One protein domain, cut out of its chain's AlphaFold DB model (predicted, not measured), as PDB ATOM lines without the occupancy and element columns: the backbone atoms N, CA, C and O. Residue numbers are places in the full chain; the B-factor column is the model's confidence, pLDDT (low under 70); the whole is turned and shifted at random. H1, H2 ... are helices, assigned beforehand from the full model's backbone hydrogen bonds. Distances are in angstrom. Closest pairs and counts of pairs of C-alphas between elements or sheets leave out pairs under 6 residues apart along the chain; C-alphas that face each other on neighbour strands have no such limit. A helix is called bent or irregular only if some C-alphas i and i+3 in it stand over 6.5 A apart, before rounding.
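AT A GLANCE: This is residues 70 to 173 of the 325 residues of an uncharacterized protein of Nonlabens ulvanivorans (UniProt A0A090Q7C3). An elongated helical model: H3 and the first arm of the bent helix H4, H4a, form a hairpin toward one end of the longest axis, while H1, H2 and H4's second arm, H4b, gather toward the other end, with H1 crossing both H2 and H4b. The printed part has 104 residues, with four named helices in the order H1, H2, H3, H4 and no named strand; the class is all helix. It is compact, with a radius of gyration of the C-alphas of 14.7 A, and spans 49 by 33 by 19 A, only just elongated.

IN THESE COORDINATES: H1, residues 70 to 85, begins at C-alpha 70 (237.511, 196.797, 130.916) and is 22.0 A long. H2, residues 93 to 112, is 26.7 A long; it is irregular, with C-alphas 98 and 101 7.3 A apart, and has a kink of 46 degrees near residue 100. H3, residues 117 to 136, measures 27.7 A. H4, residues 143 to 169, was assigned as one helix by its hydrogen bonds but is bent, with C-alphas 153 and 156 7.0 A apart. Its arms are H4a, residues 143 to 153, 15.3 A, and H4b, residues 156 to 169, 19.9 A, ending at C-alpha 169 (222.486, 197.836, 135.253).

HOW THE PARTS SIT: H1 touches H2 with residues 74 to 78 alone, about perpendicular at 76 degrees; the closest C-alphas, of Leu 74 and Pro 101, are 7.1 A apart. H1 touches H4b at a steep tilt of 58 degrees, opposite ways, closest at the C-alphas of Ser 80 and Phe 162, 5.2 A. H2 and H4b are close but not clearly touching, with the closest C-alphas, of Phe 107 and Tyr 159, 7.0 A apart. H3 and H4a form a helical hairpin at a shallow tilt of 23 degrees; H3 touches H4a with residues 121 to 129 alone, closest at the C-alphas of Gly 125 and Lys 153, 5.8 A. H1 is apart from H3 and H4a. Every O i to N i+4 pair is within hydrogen-bond range in H4a and H4b, against 11 of 12 in H1, 12 of 16 in H2 and 15 of 16 in H3.

THE WHOLE: The C-alphas farthest apart, of Leu 138 and Gly 170, are 49.2 A apart. The printed part has no cut, and no link is long. The mean pLDDT of the printed part is 88.1; residues 132 to 141 are under 70.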
ATOM      1  N   ASP A  70     236.807 195.683 130.260       91.31
ATOM      2  CA  ASP A  70     237.511 196.797 130.916       91.31
ATOM      3  C   ASP A  70     237.272 198.141 130.207       91.31
ATOM      4  O   ASP A  70     237.231 199.187 130.850       91.31
ATOM      5  N   VAL A  71     237.099 198.121 128.881       92.38
ATOM      6  CA  VAL A  71     236.843 199.328 128.085       92.38
ATOM      7  C   VAL A  71     235.468 199.905 128.401       92.38
ATOM      8  O   VAL A  71     235.368 201.101 128.661       92.38
ATOM      9  N   ASP A  72     234.427 199.071 128.425       93.50
ATOM     10  CA  ASP A  72     233.064 199.521 128.734       93.50
ATOM     11  C   ASP A  72     232.982 200.040 130.178       93.50
ATOM     12  O   ASP A  72     232.460 201.129 130.436       93.50
ATOM     13  N   LEU A  73     233.616 199.316 131.105       96.06
ATOM     14  CA  LEU A  73     233.670 199.668 132.523       96.06
ATOM     15  C   LEU A  73     234.345 201.018 132.779       96.06
ATOM     16  O   LEU A  73     233.959 201.710 133.717       96.06
ATOM     17  N   LEU A  74     235.325 201.427 131.966       96.06
ATOM     18  CA  LEU A  74     235.960 202.741 132.106       96.06
ATOM     19  C   LEU A  74     234.980 203.887 131.837       96.06
ATOM     20  O   LEU A  74     234.995 204.883 132.562       96.06
ATOM     21  N   PHE A  75     234.113 203.753 130.831       95.00
ATOM     22  CA  PHE A  75     233.103 204.770 130.535       95.00
ATOM     23  C   PHE A  75     231.993 204.787 131.590       95.00
ATOM     24  O   PHE A  75     231.574 205.862 132.028       95.00
ATOM     25  N   ASP A  76     231.561 203.616 132.059       95.69
ATOM     26  CA  ASP A  76     230.601 203.511 133.162       95.69
ATOM     27  C   ASP A  76     231.164 204.095 134.463       95.69
ATOM     28  O   ASP A  76     230.466 204.796 135.211       95.69
ATOM     29  N   PHE A  77     232.456 203.875 134.711       97.50
ATOM     30  CA  PHE A  77     233.137 204.441 135.860       97.50
ATOM     31  C   PHE A  77     233.255 205.960 135.743       97.50
ATOM     32  O   PHE A  77     232.963 206.665 136.708       97.50
ATOM     33  N   TYR A  78     233.572 206.485 134.557       96.94
ATOM     34  CA  TYR A  78     233.587 207.927 134.317       96.94
ATOM     35  C   TYR A  78     232.215 208.563 134.582       96.94
ATOM     36  O   TYR A  78     232.122 209.557 135.298       96.94
ATOM     37  N   ASN A  79     231.125 207.948 134.116       95.62
ATOM     38  CA  ASN A  79     229.768 208.421 134.408       95.62
ATOM     39  C   ASN A  79     229.464 208.436 135.916       95.62
ATOM     40  O   ASN A  79     228.829 209.364 136.421       95.62
ATOM     41  N   SER A  80     229.930 207.422 136.645       96.56
ATOM     42  CA  SER A  80     229.783 207.332 138.103       96.56
ATOM     43  C   SER A  80     230.593 208.414 138.823       96.56
ATOM     44  O   SER A  80     230.101 209.045 139.758       96.56
ATOM     45  N   TYR A  81     231.805 208.681 138.344       96.12
ATOM     46  CA  TYR A  81     232.673 209.756 138.813       96.12
ATOM     47  C   TYR A  81     232.039 211.140 138.594       96.12
ATOM     48  O   TYR A  81     231.963 211.933 139.535       96.12
ATOM     49  N   LEU A  82     231.472 211.399 137.408       95.38
ATOM     50  CA  LEU A  82     230.776 212.654 137.098       95.38
ATOM     51  C   LEU A  82     229.580 212.916 138.022       95.38
ATOM     52  O   LEU A  82     229.343 214.062 138.401       95.38
ATOM     53  N   LYS A  83     228.837 211.875 138.427       94.81
ATOM     54  CA  LYS A  83     227.731 212.014 139.395       94.81
ATOM     55  C   LYS A  83     228.209 212.491 140.768       94.81
ATOM     56  O   LYS A  83     227.437 213.127 141.482       94.81
ATOM     57  N   ILE A  84     229.447 212.166 141.140       94.62
ATOM     58  CA  ILE A  84     230.028 212.517 142.435       94.62
ATOM     59  C   ILE A  84     230.688 213.895 142.380       94.62
ATOM     60  O   ILE A  84     230.392 214.729 143.233       94.62
ATOM     61  N   GLU A  85     231.558 214.163 141.405       90.56
ATOM     62  CA  GLU A  85     232.226 215.468 141.293       90.56
ATOM     63  C   GLU A  85     231.290 216.576 140.806       90.56
ATOM     64  O   GLU A  85     231.352 217.698 141.299       90.56
ATOM     65  N   GLY A  86     230.382 216.263 139.885       84.94
ATOM     66  CA  GLY A  86     229.619 217.253 139.138       84.94
ATOM     67  C   GLY A  86     230.410 217.819 137.951       84.94
ATOM     68  O   GLY A  86     231.636 217.911 137.962       84.94
ATOM     69  N   ASN A  87     229.690 218.240 136.909       76.50
ATOM     70  CA  ASN A  87     230.271 218.565 135.597       76.50
ATOM     71  C   ASN A  87     231.267 219.742 135.576       76.50
ATOM     72  O   ASN A  87     231.943 219.931 134.572       76.50
ATOM     73  N   ASN A  88     231.337 220.556 136.633       74.81
ATOM     74  CA  ASN A  88     232.177 221.760 136.662       74.81
ATOM     75  C   ASN A  88     233.526 221.554 137.368       74.81
ATOM     76  O   ASN A  88     234.397 222.410 137.249       74.81
ATOM     77  N   THR A  89     233.682 220.472 138.135       81.69
ATOM     78  CA  THR A  89     234.899 220.176 138.917       81.69
ATOM     79  C   THR A  89     235.509 218.824 138.578       81.69
ATOM     80  O   THR A  89     236.602 218.529 139.051       81.69
ATOM     81  N   ALA A  90     234.809 218.013 137.785       87.69
ATOM     82  CA  ALA A  90     235.310 216.751 137.278       87.69
ATOM     83  C   ALA A  90     236.455 216.953 136.278       87.69
ATOM     84  O   ALA A  90     236.402 217.849 135.432       87.69
ATOM     85  N   ASP A  91     237.436 216.060 136.352       90.25
ATOM     86  CA  ASP A  91     238.467 215.889 135.336       90.25
ATOM     87  C   ASP A  91     237.826 215.588 133.976       90.25
ATOM     88  O   ASP A  91     236.772 214.948 133.880       90.25
ATOM     89  N   SER A  92     238.495 216.015 132.906       93.25
ATOM     90  CA  SER A  92     238.140 215.585 131.557       93.25
ATOM     91  C   SER A  92     238.329 214.071 131.394       93.25
ATOM     92  O   SER A  92     239.078 213.434 132.134       93.25
ATOM     93  N   LEU A  93     237.696 213.479 130.378       93.44
ATOM     94  CA  LEU A  93     237.868 212.053 130.092       93.44
ATOM     95  C   LEU A  93     239.345 211.688 129.835       93.44
ATOM     96  O   LEU A  93     239.802 210.637 130.285       93.44
ATOM     97  N   ASP A  94     240.088 212.562 129.149       94.50
ATOM     98  CA  ASP A  94     241.509 212.352 128.850       94.50
ATOM     99  C   ASP A  94     242.352 212.293 130.130       94.50
ATOM    100  O   ASP A  94     243.233 211.444 130.250       94.50
ATOM    101  N   GLU A  95     242.059 213.151 131.109       93.38
ATOM    102  CA  GLU A  95     242.710 213.140 132.423       93.38
ATOM    103  C   GLU A  95     242.279 211.918 133.245       93.38
ATOM    104  O   GLU A  95     243.126 211.221 133.806       93.38
ATOM    105  N   PHE A  96     240.984 211.600 133.253       94.25
ATOM    106  CA  PHE A  96     240.414 210.468 133.983       94.25
ATOM    107  C   PHE A  96     241.055 209.130 133.589       94.25
ATOM    108  O   PHE A  96     241.457 208.342 134.447       94.25
ATOM    109  N   ILE A  97     241.220 208.879 132.286       95.25
ATOM    110  CA  ILE A  97     241.779 207.618 131.772       95.25
ATOM    111  C   ILE A  97     243.246 207.415 132.197       95.25
ATOM    112  O   ILE A  97     243.723 206.280 132.217       95.25
ATOM    113  N   THR A  98     243.965 208.466 132.609       94.81
ATOM    114  CA  THR A  98     245.349 208.318 133.098       94.81
ATOM    115  C   THR A  98     245.446 207.588 134.439       94.81
ATOM    116  O   THR A  98     246.467 206.950 134.706       94.81
ATOM    117  N   TRP A  99     244.404 207.648 135.278       94.00
ATOM    118  CA  TRP A  99     244.419 207.081 136.630       94.00
ATOM    119  C   TRP A  99     243.326 206.033 136.870       94.00
ATOM    120  O   TRP A  99     243.547 205.074 137.617       94.00
ATOM    121  N   ALA A 100     242.169 206.162 136.218       95.69
ATOM    122  CA  ALA A 100     241.009 205.303 136.434       95.69
ATOM    123  C   ALA A 100     241.260 203.802 136.211       95.69
ATOM    124  O   ALA A 100     240.780 203.018 137.030       95.69
ATOM    125  N   PRO A 101     242.047 203.354 135.207       95.88
ATOM    126  CA  PRO A 101     242.343 201.931 135.033       95.88
ATOM    127  C   PRO A 101     243.052 201.303 136.239       95.88
ATOM    128  O   PRO A 101     242.838 200.133 136.547       95.88
ATOM    129  N   THR A 102     243.898 202.069 136.932       95.19
ATOM    130  CA  THR A 102     244.585 201.602 138.144       95.19
ATOM    131  C   THR A 102     243.593 201.459 139.292       95.19
ATOM    132  O   THR A 102     243.543 200.413 139.928       95.19
ATOM    133  N   ILE A 103     242.735 202.460 139.490       95.50
ATOM    134  CA  ILE A 103     241.697 202.421 140.525       95.50
ATOM    135  C   ILE A 103     240.682 201.301 140.276       95.50
ATOM    136  O   ILE A 103     240.276 200.619 141.212       95.50
ATOM    137  N   LEU A 104     240.301 201.060 139.019       96.56
ATOM    138  CA  LEU A 104     239.402 199.966 138.666       96.56
ATOM    139  C   LEU A 104     240.014 198.599 139.011       96.56
ATOM    140  O   LEU A 104     239.310 197.720 139.508       96.56
ATOM    141  N   LYS A 105     241.329 198.425 138.819       96.44
ATOM    142  CA  LYS A 105     242.049 197.225 139.277       96.44
ATOM    143  C   LYS A 105     242.036 197.104 140.797       96.44
ATOM    144  O   LYS A 105     241.786 196.013 141.300       96.44
ATOM    145  N   ASP A 106     242.240 198.201 141.520       95.25
ATOM    146  CA  ASP A 106     242.169 198.189 142.984       95.25
ATOM    147  C   ASP A 106     240.764 197.790 143.467       95.25
ATOM    148  O   ASP A 106     240.631 196.931 144.336       95.25
ATOM    149  N   PHE A 107     239.702 198.328 142.855       97.12
ATOM    150  CA  PHE A 107     238.316 197.931 143.141       97.12
ATOM    151  C   PHE A 107     238.077 196.447 142.854       97.12
ATOM    152  O   PHE A 107     237.462 195.743 143.660       97.12
ATOM    153  N   ASN A 108     238.609 195.957 141.733       97.12
ATOM    154  CA  ASN A 108     238.534 194.553 141.364       97.12
ATOM    155  C   ASN A 108     239.167 193.652 142.434       97.12
ATOM    156  O   ASN A 108     238.553 192.668 142.839       97.12
ATOM    157  N   GLU A 109     240.355 194.001 142.930       97.00
ATOM    158  CA  GLU A 109     241.056 193.234 143.964       97.00
ATOM    159  C   GLU A 109     240.347 193.298 145.325       97.00
ATOM    160  O   GLU A 109     240.171 192.260 145.967       97.00
ATOM    161  N   ILE A 110     239.860 194.475 145.741       97.00
ATOM    162  CA  ILE A 110     239.065 194.644 146.972       97.00
ATOM    163  C   ILE A 110     237.897 193.651 146.989       97.00
ATOM    164  O   ILE A 110     237.673 192.957 147.985       97.00
ATOM    165  N   ASP A 111     237.175 193.545 145.874       98.06
ATOM    166  CA  ASP A 111     235.998 192.684 145.772       98.06
ATOM    167  C   ASP A 111     236.323 191.212 145.573       98.06
ATOM    168  O   ASP A 111     235.725 190.359 146.233       98.06
ATOM    169  N   ARG A 112     237.328 190.907 144.750       96.50
ATOM    170  CA  ARG A 112     237.819 189.543 144.534       96.50
ATOM    171  C   ARG A 112     238.341 188.906 145.822       96.50
ATOM    172  O   ARG A 112     238.251 187.690 145.996       96.50
ATOM    173  N   PHE A 113     238.858 189.718 146.744       97.25
ATOM    174  CA  PHE A 113     239.317 189.261 148.052       97.25
ATOM    175  C   PHE A 113     238.294 189.424 149.185       97.25
ATOM    176  O   PHE A 113     238.610 189.110 150.333       97.25
ATOM    177  N   LEU A 114     237.065 189.857 148.875       97.62
ATOM    178  CA  LEU A 114     235.986 190.111 149.839       97.62
ATOM    179  C   LEU A 114     236.374 191.095 150.958       97.62
ATOM    180  O   LEU A 114     235.811 191.053 152.053       97.62
ATOM    181  N   VAL A 115     237.305 192.013 150.693       96.94
ATOM    182  CA  VAL A 115     237.763 193.009 151.670       96.94
ATOM    183  C   VAL A 115     236.606 193.959 152.002       96.94
ATOM    184  O   VAL A 115     235.946 194.421 151.071       96.94
ATOM    185  N   PRO A 116     236.314 194.272 153.278       95.44
ATOM    186  CA  PRO A 116     235.299 195.269 153.623       95.44
ATOM    187  C   PRO A 116     235.687 196.654 153.068       95.44
ATOM    188  O   PRO A 116     236.708 197.202 153.495       95.44
ATOM    189  N   PRO A 117     234.917 197.240 152.125       93.38
ATOM    190  CA  PRO A 117     235.336 198.469 151.447       93.38
ATOM    191  C   PRO A 117     235.511 199.656 152.400       93.38
ATOM    192  O   PRO A 117     236.512 200.362 152.313       93.38
ATOM    193  N   SER A 118     234.594 199.829 153.357       89.75
ATOM    194  CA  SER A 118     234.652 200.913 154.347       89.75
ATOM    195  C   SER A 118     235.934 200.870 155.174       89.75
ATOM    196  O   SER A 118     236.576 201.894 155.392       89.75
ATOM    197  N   ASP A 119     236.341 199.684 155.627       90.94
ATOM    198  CA  ASP A 119     237.532 199.527 156.463       90.94
ATOM    199  C   ASP A 119     238.795 199.811 155.645       90.94
ATOM    200  O   ASP A 119     239.706 200.498 156.114       90.94
ATOM    201  N   PHE A 120     238.816 199.340 154.393       92.81
ATOM    202  CA  PHE A 120     239.915 199.572 153.466       92.81
ATOM    203  C   PHE A 120     240.093 201.056 153.140       92.81
ATOM    204  O   PHE A 120     241.194 201.583 153.296       92.81
ATOM    205  N   PHE A 121     239.029 201.752 152.722       91.44
ATOM    206  CA  PHE A 121     239.131 203.159 152.336       91.44
ATOM    207  C   PHE A 121     239.400 204.077 153.533       91.44
ATOM    208  O   PHE A 121     240.207 204.997 153.404       91.44
ATOM    209  N   ASN A 122     238.832 203.793 154.713       86.56
ATOM    210  CA  ASN A 122     239.175 204.519 155.940       86.56
ATOM    211  C   ASN A 122     240.660 204.362 156.292       86.56
ATOM    212  O   ASN A 122     241.345 205.345 156.582       86.56
ATOM    213  N   TYR A 123     241.179 203.132 156.243       89.06
ATOM    214  CA  TYR A 123     242.599 202.879 156.479       89.06
ATOM    215  C   TYR A 123     243.481 203.587 155.445       89.06
ATOM    216  O   TYR A 123     244.446 204.256 155.817       89.06
ATOM    217  N   LEU A 124     243.135 203.488 154.160       88.25
ATOM    218  CA  LEU A 124     243.878 204.105 153.065       88.25
ATOM    219  C   LEU A 124     243.905 205.631 153.180       88.25
ATOM    220  O   LEU A 124     244.971 206.232 153.043       88.25
ATOM    221  N   GLY A 125     242.765 206.254 153.484       83.56
ATOM    222  CA  GLY A 125     242.669 207.692 153.724       83.56
ATOM    223  C   GLY A 125     243.578 208.135 154.870       83.56
ATOM    224  O   GLY A 125     244.406 209.025 154.684       83.56
ATOM    225  N   ASN A 126     243.502 207.452 156.016       82.75
ATOM    226  CA  ASN A 126     244.358 207.729 157.174       82.75
ATOM    227  C   ASN A 126     245.849 207.543 156.852       82.75
ATOM    228  O   ASN A 126     246.681 208.355 157.252       82.75
ATOM    229  N   LEU A 127     246.200 206.494 156.102       86.31
ATOM    230  CA  LEU A 127     247.573 206.240 155.672       86.31
ATOM    231  C   LEU A 127     248.089 207.368 154.773       86.31
ATOM    232  O   LEU A 127     249.189 207.868 155.000       86.31
ATOM    233  N   LYS A 128     247.296 207.811 153.789       83.75
ATOM    234  CA  LYS A 128     247.671 208.925 152.905       83.75
ATOM    235  C   LYS A 128     247.789 210.248 153.650       83.75
ATOM    236  O   LYS A 128     248.697 211.026 153.359       83.75
ATOM    237  N   GLU A 129     246.937 210.491 154.642       77.62
ATOM    238  CA  GLU A 129     247.078 211.646 155.528       77.62
ATOM    239  C   GLU A 129     248.370 211.594 156.352       77.62
ATOM    240  O   GLU A 129     249.042 212.617 156.469       77.62
ATOM    241  N   LEU A 130     248.754 210.428 156.881       80.75
ATOM    242  CA  LEU A 130     249.990 210.251 157.652       80.75
ATOM    243  C   LEU A 130     251.252 210.364 156.792       80.75
ATOM    244  O   LEU A 130     252.201 211.038 157.197       80.75
ATOM    245  N   GLU A 131     251.261 209.741 155.608       78.56
ATOM    246  CA  GLU A 131     252.353 209.854 154.632       78.56
ATOM    247  C   GLU A 131     252.632 211.325 154.325       78.56
ATOM    248  O   GLU A 131     253.778 211.755 154.391       78.56
ATOM    249  N   GLN A 132     251.586 212.113 154.059       68.31
ATOM    250  CA  GLN A 132     251.714 213.541 153.763       68.31
ATOM    251  C   GLN A 132     251.965 214.389 155.010       68.31
ATOM    252  O   GLN A 132     252.706 215.366 154.941       68.31
ATOM    253  N   GLY A 133     251.417 213.999 156.162       60.00
ATOM    254  CA  GLY A 133     251.689 214.621 157.454       60.00
ATOM    255  C   GLY A 133     253.177 214.604 157.795       60.00
ATOM    256  O   GLY A 133     253.681 215.582 158.332       60.00
ATOM    257  N   HIS A 134     253.919 213.568 157.393       55.19
ATOM    258  CA  HIS A 134     255.380 213.540 157.528       55.19
ATOM    259  C   HIS A 134     256.092 214.653 156.737       55.19
ATOM    260  O   HIS A 134     257.146 215.123 157.161       55.19
ATOM    261  N   TRP A 135     255.509 215.106 155.622       51.97
ATOM    262  CA  TRP A 135     256.068 216.150 154.754       51.97
ATOM    263  C   TRP A 135     255.470 217.544 155.013       51.97
ATOM    264  O   TRP A 135     256.093 218.542 154.662       51.97
ATOM    265  N   SER A 136     254.292 217.638 155.644       51.81
ATOM    266  CA  SER A 136     253.521 218.883 155.790       51.81
ATOM    267  C   SER A 136     253.566 219.529 157.180       51.81
ATOM    268  O   SER A 136     252.856 220.506 157.405       51.81
ATOM    269  N   ILE A 137     254.334 219.007 158.144       55.66
ATOM    270  CA  ILE A 137     254.412 219.595 159.502       55.66
ATOM    271  C   ILE A 137     254.990 221.028 159.486       55.66
ATOM    272  O   ILE A 137     254.827 221.762 160.458       55.66
ATOM    273  N   LEU A 138     255.636 221.455 158.393       53.03
ATOM    274  CA  LEU A 138     256.422 222.691 158.357       53.03
ATOM    275  C   LEU A 138     255.968 223.745 157.327       53.03
ATOM    276  O   LEU A 138     256.486 224.857 157.381       53.03
ATOM    277  N   GLU A 139     254.989 223.473 156.450       60.88
ATOM    278  CA  GLU A 139     254.547 224.426 155.410       60.88
ATOM    279  C   GLU A 139     253.028 224.374 155.133       60.88
ATOM    280  O   GLU A 139     252.399 223.328 155.324       60.88
ATOM    281  N   PRO A 140     252.401 225.486 154.682       65.12
ATOM    282  CA  PRO A 140     251.005 225.480 154.248       65.12
ATOM    283  C   PRO A 140     250.805 224.527 153.062       65.12
ATOM    284  O   PRO A 140     251.618 224.479 152.139       65.12
ATOM    285  N   LYS A 141     249.704 223.766 153.077       66.44
ATOM    286  CA  LYS A 141     249.375 222.818 152.004       66.44
ATOM    287  C   LYS A 141     249.202 223.572 150.683       66.44
ATOM    288  O   LYS A 141     248.476 224.558 150.617       66.44
ATOM    289  N   THR A 142     249.870 223.105 149.633       78.44
ATOM    290  CA  THR A 142     249.668 223.622 148.277       78.44
ATOM    291  C   THR A 142     248.335 223.122 147.714       78.44
ATOM    292  O   THR A 142     247.843 222.070 148.122       78.44
ATOM    293  N   GLU A 143     247.775 223.822 146.724       77.69
ATOM    294  CA  GLU A 143     246.535 223.408 146.037       77.69
ATOM    295  C   GLU A 143     246.635 221.972 145.479       77.69
ATOM    296  O   GLU A 143     245.677 221.203 145.511       77.69
ATOM    297  N   MET A 144     247.828 221.572 145.027       75.44
ATOM    298  CA  MET A 144     248.105 220.213 144.558       75.44
ATOM    299  C   MET A 144     247.947 219.168 145.674       75.44
ATOM    300  O   MET A 144     247.365 218.107 145.447       75.44
ATOM    301  N   ILE A 145     248.429 219.469 146.883       74.12
ATOM    302  CA  ILE A 145     248.302 218.583 148.050       74.12
ATOM    303  C   ILE A 145     246.838 218.486 148.486       74.12
ATOM    304  O   ILE A 145     246.366 217.402 148.835       74.12
ATOM    305  N   GLU A 146     246.103 219.596 148.452       75.88
ATOM    306  CA  GLU A 146     244.678 219.601 148.784       75.88
ATOM    307  C   GLU A 146     243.862 218.764 147.797       75.88
ATOM    308  O   GLU A 146     243.078 217.924 148.235       75.88
ATOM    309  N   LYS A 147     244.106 218.904 146.486       77.62
ATOM    310  CA  LYS A 147     243.471 218.069 145.452       77.62
ATOM    311  C   LYS A 147     243.796 216.585 145.627       77.62
ATOM    312  O   LYS A 147     242.894 215.756 145.553       77.62
ATOM    313  N   TYR A 148     245.050 216.248 145.934       80.75
ATOM    314  CA  TYR A 148     245.461 214.867 146.201       80.75
ATOM    315  C   TYR A 148     244.719 214.264 147.403       80.75
ATOM    316  O   TYR A 148     244.140 213.186 147.301       80.75
ATOM    317  N   LEU A 149     244.698 214.959 148.545       77.75
ATOM    318  CA  LEU A 149     243.996 214.473 149.739       77.75
ATOM    319  C   LEU A 149     242.481 214.410 149.523       77.75
ATOM    320  O   LEU A 149     241.829 213.489 150.010       77.75
ATOM    321  N   HIS A 150     241.924 215.370 148.784       80.25
ATOM    322  CA  HIS A 150     240.517 215.373 148.406       80.25
ATOM    323  C   HIS A 150     240.160 214.142 147.563       80.25
ATOM    324  O   HIS A 150     239.174 213.477 147.869       80.25
ATOM    325  N   PHE A 151     240.988 213.780 146.578       85.81
ATOM    326  CA  PHE A 151     240.800 212.570 145.773       85.81
ATOM    327  C   PHE A 151     240.723 211.304 146.641       85.81
ATOM    328  O   PHE A 151     239.739 210.569 146.578       85.81
ATOM    329  N   TRP A 152     241.707 211.073 147.519       84.62
ATOM    330  CA  TRP A 152     241.733 209.859 148.351       84.62
ATOM    331  C   TRP A 152     240.574 209.779 149.344       84.62
ATOM    332  O   TRP A 152     240.067 208.689 149.595       84.62
ATOM    333  N   LYS A 153     240.103 210.919 149.862       81.56
ATOM    334  CA  LYS A 153     238.907 210.975 150.721       81.56
ATOM    335  C   LYS A 153     237.617 210.633 149.985       81.56
ATOM    336  O   LYS A 153     236.652 210.217 150.618       81.56
ATOM    337  N   ARG A 154     237.578 210.836 148.669       89.38
ATOM    338  CA  ARG A 154     236.393 210.600 147.835       89.38
ATOM    339  C   ARG A 154     236.414 209.262 147.119       89.38
ATOM    340  O   ARG A 154     235.393 208.872 146.562       89.38
ATOM    341  N   LEU A 155     237.522 208.531 147.187       92.19
ATOM    342  CA  LEU A 155     237.664 207.246 146.518       92.19
ATOM    343  C   LEU A 155     236.590 206.231 146.944       92.19
ATOM    344  O   LEU A 155     236.047 205.525 146.096       92.19
ATOM    345  N   GLU A 156     236.204 206.227 148.224       94.38
ATOM    346  CA  GLU A 156     235.087 205.413 148.727       94.38
ATOM    347  C   GLU A 156     233.747 205.796 148.083       94.38
ATOM    348  O   GLU A 156     232.927 204.928 147.778       94.38
ATOM    349  N   LEU A 157     233.519 207.091 147.842       95.12
ATOM    350  CA  LEU A 157     232.308 207.577 147.182       95.12
ATOM    351  C   LEU A 157     232.275 207.132 145.721       95.12
ATOM    352  O   LEU A 157     231.226 206.705 145.243       95.12
ATOM    353  N   TYR A 158     233.417 207.181 145.030       96.06
ATOM    354  CA  TYR A 158     233.529 206.686 143.660       96.06
ATOM    355  C   TYR A 158     233.253 205.184 143.585       96.06
ATOM    356  O   TYR A 158     232.435 204.764 142.770       96.06
ATOM    357  N   TYR A 159     233.863 204.390 144.472       97.56
ATOM    358  CA  TYR A 159     233.601 202.953 144.582       97.56
ATOM    359  C   TYR A 159     232.116 202.670 144.840       97.56
ATOM    360  O   TYR A 159     231.488 201.884 144.131       97.56
ATOM    361  N   SER A 160     231.528 203.344 145.831       97.19
ATOM    362  CA  SER A 160     230.137 203.124 146.237       97.19
ATOM    363  C   SER A 160     229.151 203.493 145.129       97.19
ATOM    364  O   SER A 160     228.169 202.788 144.900       97.19
ATOM    365  N   GLN A 161     229.407 204.593 144.419       97.94
ATOM    366  CA  GLN A 161     228.562 205.020 143.309       97.94
ATOM    367  C   GLN A 161     228.703 204.088 142.105       97.94
ATOM    368  O   GLN A 161     227.692 203.688 141.530       97.94
ATOM    369  N   PHE A 162     229.930 203.699 141.762       98.06
ATOM    370  CA  PHE A 162     230.199 202.822 140.628       98.06
ATOM    371  C   PHE A 162     229.631 201.417 140.835       98.06
ATOM    372  O   PHE A 162     228.895 200.920 139.989       98.06
ATOM    373  N   THR A 163     229.863 200.802 141.998       98.00
ATOM    374  CA  THR A 163     229.292 199.482 142.329       98.00
ATOM    375  C   THR A 163     227.768 199.488 142.318       98.00
ATOM    376  O   THR A 163     227.147 198.539 141.830       98.00
ATOM    377  N   LYS A 164     227.147 200.566 142.810       98.00
ATOM    378  CA  LYS A 164     225.697 200.760 142.747       98.00
ATOM    379  C   LYS A 164     225.200 200.828 141.304       98.00
ATOM    380  O   LYS A 164     224.244 200.130 140.974       98.00
ATOM    381  N   ASP A 165     225.830 201.647 140.466       97.81
ATOM    382  CA  ASP A 165     225.448 201.798 139.060       97.81
ATOM    383  C   ASP A 165     225.613 200.474 138.291       97.81
ATOM    384  O   ASP A 165     224.670 200.033 137.632       97.81
ATOM    385  N   CYS A 166     226.740 199.775 138.469       97.62
ATOM    386  CA  CYS A 166     226.970 198.440 137.911       97.62
ATOM    387  C   CYS A 166     225.887 197.434 138.338       97.62
ATOM    388  O   CYS A 166     225.306 196.729 137.513       97.62
ATOM    389  N   THR A 167     225.563 197.392 139.635       96.00
ATOM    390  CA  THR A 167     224.568 196.451 140.175       96.00
ATOM    391  C   THR A 167     223.166 196.719 139.623       96.00
ATOM    392  O   THR A 167     222.447 195.773 139.307       96.00
ATOM    393  N   ILE A 168     222.772 197.989 139.480       96.06
ATOM    394  CA  ILE A 168     221.469 198.374 138.910       96.06
ATOM    395  C   ILE A 168     221.369 197.969 137.438       96.06
ATOM    396  O   ILE A 168     220.319 197.497 137.004       96.06
ATOM    397  N   ASN A 169     222.454 198.139 136.682       94.00
ATOM    398  CA  ASN A 169     222.486 197.836 135.253       94.00
ATOM    399  C   ASN A 169     222.653 196.337 134.957       94.00
ATOM    400  O   ASN A 169     222.472 195.923 133.816       94.00
ATOM    401  N   GLY A 170     222.999 195.522 135.960       93.81
ATOM    402  CA  GLY A 170     223.282 194.093 135.792       93.81
ATOM    403  C   GLY A 170     224.606 193.798 135.078       93.81
ATOM    404  O   GLY A 170     224.881 192.637 134.782       93.81
ATOM    405  N   ILE A 171     225.415 194.831 134.832       94.94
ATOM    406  CA  ILE A 171     226.711 194.775 134.158       94.94
ATOM    407  C   ILE A 171     227.769 195.227 135.161       94.94
ATOM    408  O   ILE A 171     227.714 196.345 135.674       94.94
ATOM    409  N   VAL A 172     228.717 194.351 135.474       98.06
ATOM    410  CA  VAL A 172     229.670 194.546 136.569       98.06
ATOM    411  C   VAL A 172     231.101 194.267 136.121       98.06
ATOM    412  O   VAL A 172     231.339 193.565 135.141       98.06
ATOM    413  N   TYR A 173     232.077 194.780 136.868       97.62
ATOM    414  CA  TYR A 173     233.448 194.290 136.761       97.62
ATOM    415  C   TYR A 173     233.597 192.954 137.485       97.62
ATOM    416  O   TYR A 173     232.826 192.611 138.388       97.62
TER     417      TYR A 173